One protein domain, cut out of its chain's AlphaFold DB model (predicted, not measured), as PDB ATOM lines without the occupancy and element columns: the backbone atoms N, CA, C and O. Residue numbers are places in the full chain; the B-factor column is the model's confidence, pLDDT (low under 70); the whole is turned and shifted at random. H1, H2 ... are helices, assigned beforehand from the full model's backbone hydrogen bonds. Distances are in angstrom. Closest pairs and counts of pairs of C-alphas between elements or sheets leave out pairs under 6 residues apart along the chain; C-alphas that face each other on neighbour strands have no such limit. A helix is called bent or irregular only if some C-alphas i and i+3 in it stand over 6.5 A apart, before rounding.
ATOM      1  N   ILE A  73      -8.708  36.094  -4.288       95.06
ATOM      2  CA  ILE A  73      -9.742  35.198  -3.732       95.06
ATOM      3  C   ILE A  73      -9.232  34.277  -2.604       95.06
ATOM      4  O   ILE A  73      -9.990  33.462  -2.072       95.06
ATOM      5  N   PHE A  74      -7.955  34.408  -2.230       97.12
ATOM      6  CA  PHE A  74      -7.285  33.663  -1.156       97.12
ATOM      7  C   PHE A  74      -7.555  32.151  -1.206       97.12
ATOM      8  O   PHE A  74      -7.337  31.510  -2.229       97.12
ATOM      9  N   SER A  75      -8.016  31.552  -0.104       97.81
ATOM     10  CA  SER A  75      -8.249  30.108  -0.010       97.81
ATOM     11  C   SER A  75      -9.281  29.580  -1.004       97.81
ATOM     12  O   SER A  75      -9.262  28.381  -1.266       97.81
ATOM     13  N   SER A  76     -10.108  30.433  -1.618       97.75
ATOM     14  CA  SER A  76     -11.020  30.017  -2.692       97.75
ATOM     15  C   SER A  76     -10.270  29.434  -3.897       97.75
ATOM     16  O   SER A  76     -10.822  28.605  -4.616       97.75
ATOM     17  N   THR A  77      -8.984  29.769  -4.077       98.12
ATOM     18  CA  THR A  77      -8.107  29.148  -5.083       98.12
ATOM     19  C   THR A  77      -8.019  27.625  -4.928       98.12
ATOM     20  O   THR A  77      -7.862  26.924  -5.924       98.12
ATOM     21  N   LYS A  78      -8.175  27.079  -3.711       98.12
ATOM     22  CA  LYS A  78      -8.125  25.627  -3.468       98.12
ATOM     23  C   LYS A  78      -9.192  24.863  -4.249       98.12
ATOM     24  O   LYS A  78      -8.905  23.766  -4.701       98.12
ATOM     25  N   ALA A  79     -10.379  25.441  -4.454       97.62
ATOM     26  CA  ALA A  79     -11.428  24.799  -5.247       97.62
ATOM     27  C   ALA A  79     -11.017  24.646  -6.723       97.62
ATOM     28  O   ALA A  79     -11.309  23.628  -7.341       97.62
ATOM     29  N   VAL A  80     -10.287  25.626  -7.268       97.50
ATOM     30  CA  VAL A  80      -9.752  25.569  -8.639       97.50
ATOM     31  C   VAL A  80      -8.650  24.515  -8.747       97.50
ATOM     32  O   VAL A  80      -8.659  23.715  -9.676       97.50
ATOM     33  N   VAL A  81      -7.729  24.477  -7.777       98.12
ATOM     34  CA  VAL A  81      -6.666  23.457  -7.730       98.12
ATOM     35  C   VAL A  81      -7.262  22.060  -7.583       98.12
ATOM     36  O   VAL A  81      -6.872  21.161  -8.317       98.12
ATOM     37  N   ALA A  82      -8.242  21.885  -6.695       97.75
ATOM     38  CA  ALA A  82      -8.935  20.615  -6.525       97.75
ATOM     39  C   ALA A  82      -9.607  20.167  -7.829       97.75
ATOM     40  O   ALA A  82      -9.439  19.019  -8.216       97.75
ATOM     41  N   ALA A  83     -10.304  21.059  -8.544       97.94
ATOM     42  CA  ALA A  83     -10.902  20.726  -9.838       97.94
ATOM     43  C   ALA A  83      -9.854  20.257 -10.864       97.94
ATOM     44  O   ALA A  83     -10.085  19.269 -11.552       97.94
ATOM     45  N   ALA A  84      -8.687  20.909 -10.923       97.88
ATOM     46  CA  ALA A  84      -7.595  20.479 -11.796       97.88
ATOM     47  C   ALA A  84      -7.043  19.095 -11.410       97.88
ATOM     48  O   ALA A  84      -6.776  18.278 -12.285       97.88
ATOM     49  N   VAL A  85      -6.909  18.812 -10.110       97.56
ATOM     50  CA  VAL A  85      -6.504  17.486  -9.608       97.56
ATOM     51  C   VAL A  85      -7.551  16.424  -9.960       97.56
ATOM     52  O   VAL A  85      -7.184  15.340 -10.403       97.56
ATOM     53  N   TRP A  86      -8.844  16.739  -9.855       97.81
ATOM     54  CA  TRP A  86      -9.915  15.830 -10.272       97.81
ATOM     55  C   TRP A  86      -9.875  15.512 -11.769       97.81
ATOM     56  O   TRP A  86     -10.079  14.359 -12.129       97.81
ATOM     57  N   THR A  87      -9.523  16.472 -12.627       98.25
ATOM     58  CA  THR A  87      -9.286  16.191 -14.054       98.25
ATOM     59  C   THR A  87      -8.138  15.194 -14.257       98.25
ATOM     60  O   THR A  87      -8.252  14.298 -15.083       98.25
ATOM     61  N   LEU A  88      -7.062  15.266 -13.462       97.81
ATOM     62  CA  LEU A  88      -5.975  14.277 -13.535       97.81
ATOM     63  C   LEU A  88      -6.423  12.873 -13.104       97.81
ATOM     64  O   LEU A  88      -5.947  11.890 -13.672       97.81
ATOM     65  N   PHE A  89      -7.335  12.769 -12.131       97.81
ATOM     66  CA  PHE A  89      -7.953  11.490 -11.772       97.81
ATOM     67  C   PHE A  89      -8.819  10.939 -12.911       97.81
ATOM     68  O   PHE A  89      -8.731   9.751 -13.218       97.81
ATOM     69  N   GLU A  90      -9.635  11.785 -13.549       97.75
ATOM     70  CA  GLU A  90     -10.467  11.404 -14.701       97.75
ATOM     71  C   GLU A  90      -9.618  10.910 -15.883       97.75
ATOM     72  O   GLU A  90      -9.961   9.908 -16.512       97.75
ATOM     73  N   ASP A  91      -8.476  11.557 -16.126       97.94
ATOM     74  CA  ASP A  91      -7.523  11.190 -17.179       97.94
ATOM     75  C   ASP A  91      -6.648   9.969 -16.813       97.94
ATOM     76  O   ASP A  91      -5.853   9.502 -17.632       97.94
ATOM     77  N   GLY A  92      -6.767   9.438 -15.589       96.75
ATOM     78  CA  GLY A  92      -5.972   8.307 -15.096       96.75
ATOM     79  C   GLY A  92      -4.487   8.624 -14.879       96.75
ATOM     80  O   GLY A  92      -3.672   7.705 -14.796       96.75
ATOM     81  N   LEU A  93      -4.131   9.909 -14.803       97.25
ATOM     82  CA  LEU A  93      -2.761  10.399 -14.596       97.25
ATOM     83  C   LEU A  93      -2.371  10.489 -13.117       97.25
ATOM     84  O   LEU A  93      -1.201  10.684 -12.803       97.25
ATOM     85  N   LEU A  94      -3.355  10.376 -12.229       97.25
ATOM     86  CA  LEU A  94      -3.203  10.355 -10.782       97.25
ATOM     87  C   LEU A  94      -4.243   9.380 -10.217       97.25
ATOM     88  O   LEU A  94      -5.293   9.172 -10.838       97.25
ATOM     89  N   ARG A  95      -4.007   8.803  -9.037       97.31
ATOM     90  CA  ARG A  95      -5.030   8.013  -8.327       97.31
ATOM     91  C   ARG A  95      -5.232   8.517  -6.904       97.31
ATOM     92  O   ARG A  95      -4.290   8.965  -6.266       97.31
ATOM     93  N   LEU A  96      -6.457   8.403  -6.392       96.50
ATOM     94  CA  LEU A  96      -6.788   8.796  -5.013       96.50
ATOM     95  C   LEU A  96      -5.954   8.027  -3.975       96.50
ATOM     96  O   LEU A  96      -5.478   8.608  -3.004       96.50
ATOM     97  N   ASP A  97      -5.749   6.730  -4.215       97.00
ATOM     98  CA  ASP A  97      -5.037   5.800  -3.333       97.00
ATOM     99  C   ASP A  97      -3.525   5.716  -3.603       97.00
ATOM    100  O   ASP A  97      -2.821   4.957  -2.935       97.00
ATOM    101  N   GLU A  98      -3.016   6.485  -4.570       97.56
ATOM    102  CA  GLU A  98      -1.581   6.596  -4.827       97.56
ATOM    103  C   GLU A  98      -0.897   7.253  -3.630       97.56
ATOM    104  O   GLU A  98      -1.404   8.212  -3.041       97.56
ATOM    105  N   ARG A  99       0.266   6.732  -3.236       98.12
ATOM    106  CA  ARG A  99       1.024   7.321  -2.131       98.12
ATOM    107  C   ARG A  99       1.742   8.562  -2.629       98.12
ATOM    108  O   ARG A  99       2.453   8.506  -3.628       98.12
ATOM    109  N   ILE A 100       1.688   9.660  -1.877       97.69
ATOM    110  CA  ILE A 100       2.409  10.890  -2.242       97.69
ATOM    111  C   ILE A 100       3.909  10.629  -2.409       97.69
ATOM    112  O   ILE A 100       4.540  11.225  -3.275       97.69
ATOM    113  N   ALA A 101       4.481   9.715  -1.623       98.19
ATOM    114  CA  ALA A 101       5.892   9.345  -1.723       98.19
ATOM    115  C   ALA A 101       6.266   8.626  -3.039       98.19
ATOM    116  O   ALA A 101       7.446   8.574  -3.372       98.19
ATOM    117  N   GLU A 102       5.302   8.090  -3.795       96.88
ATOM    118  CA  GLU A 102       5.537   7.526  -5.136       96.88
ATOM    119  C   GLU A 102       5.670   8.634  -6.197       96.88
ATOM    120  O   GLU A 102       6.387   8.463  -7.181       96.88
ATOM    121  N   ILE A 103       5.060   9.799  -5.947       96.62
ATOM    122  CA  ILE A 103       5.073  10.980  -6.825       96.62
ATOM    123  C   ILE A 103       6.204  11.947  -6.440       96.62
ATOM    124  O   ILE A 103       6.908  12.484  -7.294       96.62
ATOM    125  N   VAL A 104       6.368  12.186  -5.137       97.69
ATOM    126  CA  VAL A 104       7.341  13.104  -4.529       97.69
ATOM    127  C   VAL A 104       8.136  12.329  -3.470       97.69
ATOM    128  O   VAL A 104       7.759  12.335  -2.293       97.69
ATOM    129  N   PRO A 105       9.229  11.642  -3.852       97.62
ATOM    130  CA  PRO A 105       9.966  10.741  -2.960       97.62
ATOM    131  C   PRO A 105      10.421  11.368  -1.636       97.62
ATOM    132  O   PRO A 105      10.374  10.729  -0.584       97.62
ATOM    133  N   GLU A 106      10.802  12.645  -1.642       97.56
ATOM    134  CA  GLU A 106      11.257  13.382  -0.458       97.56
ATOM    135  C   GLU A 106      10.151  13.557   0.597       97.56
ATOM    136  O   GLU A 106      10.427  13.761   1.788       97.56
ATOM    137  N   PHE A 107       8.886  13.440   0.182       97.94
ATOM    138  CA  PHE A 107       7.747  13.504   1.084       97.94
ATOM    139  C   PHE A 107       7.728  12.329   2.067       97.94
ATOM    140  O   PHE A 107       7.313  12.529   3.206       97.94
ATOM    141  N   GLY A 108       8.256  11.153   1.699       97.81
ATOM    142  CA  GLY A 108       8.209   9.911   2.493       97.81
ATOM    143  C   GLY A 108       8.992   9.916   3.816       97.81
ATOM    144  O   GLY A 108       9.061   8.913   4.518       97.81
ATOM    145  N   THR A 109       9.593  11.039   4.198       97.44
ATOM    146  CA  THR A 109      10.309  11.200   5.471       97.44
ATOM    147  C   THR A 109       9.356  11.308   6.670       97.44
ATOM    148  O   THR A 109       8.197  11.695   6.526       97.44
ATOM    149  N   ASN A 110       9.840  11.035   7.889       96.69
ATOM    150  CA  ASN A 110       9.088  11.220   9.144       96.69
ATOM    151  C   ASN A 110       7.738  10.469   9.203       96.69
ATOM    152  O   ASN A 110       6.767  10.998   9.741       96.69
ATOM    153  N   GLY A 111       7.667   9.262   8.630       96.62
ATOM    154  CA  GLY A 111       6.470   8.409   8.663       96.62
ATOM    155  C   GLY A 111       5.322   8.868   7.757       96.62
ATOM    156  O   GLY A 111       4.174   8.502   7.994       96.62
ATOM    157  N   LYS A 112       5.606   9.705   6.751       98.19
ATOM    158  CA  LYS A 112       4.616  10.190   5.772       98.19
ATOM    159  C   LYS A 112       4.536   9.329   4.505       98.19
ATOM    160  O   LYS A 112       3.798   9.665   3.587       98.19
ATOM    161  N   ASP A 113       5.282   8.232   4.439       97.62
ATOM    162  CA  ASP A 113       5.312   7.288   3.315       97.62
ATOM    163  C   ASP A 113       3.967   6.582   3.071       97.62
ATOM    164  O   ASP A 113       3.723   6.075   1.979       97.62
ATOM    165  N   VAL A 114       3.075   6.600   4.063       97.56
ATOM    166  CA  VAL A 114       1.725   6.020   3.989       97.56
ATOM    167  C   VAL A 114       0.643   7.001   3.527       97.56
ATOM    168  O   VAL A 114      -0.495   6.581   3.341       97.56
ATOM    169  N   VAL A 115       0.959   8.292   3.382       98.19
ATOM    170  CA  VAL A 115      -0.027   9.326   3.025       98.19
ATOM    171  C   VAL A 115      -0.418   9.189   1.556       98.19
ATOM    172  O   VAL A 115       0.446   9.181   0.676       98.19
ATOM    173  N   THR A 116      -1.720   9.102   1.311       98.12
ATOM    174  CA  THR A 116      -2.333   9.039  -0.020       98.12
ATOM    175  C   THR A 116      -2.634  10.433  -0.570       98.12
ATOM    176  O   THR A 116      -2.444  11.433   0.123       98.12
ATOM    177  N   VAL A 117      -3.060  10.516  -1.833       96.69
ATOM    178  CA  VAL A 117      -3.436  11.789  -2.467       96.69
ATOM    179  C   VAL A 117      -4.684  12.422  -1.831       96.69
ATOM    180  O   VAL A 117      -4.754  13.652  -1.764       96.69
ATOM    181  N   GLU A 118      -5.655  11.619  -1.380       93.69
ATOM    182  CA  GLU A 118      -6.881  12.099  -0.708       93.69
ATOM    183  C   GLU A 118      -6.711  12.530   0.760       93.69
ATOM    184  O   GLU A 118      -5.877  11.931   1.479       93.69
TER     185      GLU A 118
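Overview. This is residues 73 to 118 of the 118 residues of the protein "Beta-lactamase family protein" of Dehalococcoidia bacterium (UniProt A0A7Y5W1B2). One long straight helix, H1, makes an arm that leaves the rest of the model, and a link at its far end turns the chain back to a small head made of the short helices H2 and H3 and loops, in an open hook. After H3 the last stretch, residues 109 to 118, folds back from the head toward the link between H1 and H2. The printed part has 46 residues with three named helices, in the order H1, H2, H3, and no named strand; the class is all helix. The whole is loose, with a radius of gyration of the C-alphas of 12.3 A, and flat, spanning 33 by 27 by 13 A.

Along the chain. H1 holds residues 74 to 90 and runs 26.2 A from C-alpha 74 at (-7.285, 33.663, -1.156) to C-alpha 90 at (-10.467, 11.404, -14.701). It is neither bent nor irregular, but only just: C-alphas 74 and 77 are 6.0 A apart. H2 holds residues 100 to 103. H3 holds residues 105 to 108 and ends at C-alpha 108 at (8.209, 9.911, 2.493).

Arrangement. H1 is apart from H2 and from H3. Residues 73 to 84, of which 74 to 84 belong to H1, stand free, and so do residues 87 to 92, of which 87 to 90 belong to H1. H2 and H3 touch only at the corner by their link; their closest C-alphas, those of Ala 101 and Gly 108, are 4.8 A apart. In H1, 10 of 13 O i to N i+4 pairs are within hydrogen-bond range; H2 and H3 are too short for such a pair.

Size, cuts and confidence. The two C-alphas farthest apart, those of Ile 73 and Gly 111, are 33.7 A apart. The printed part has no cut and ends at Glu 118, the chain's last residue. The link from H1 to H2 is short, with 9 residues, and that from H2 to H3 is tight, with 1 residue. The mean pLDDT of the printed part is 97.4, and no printed residue is under 70.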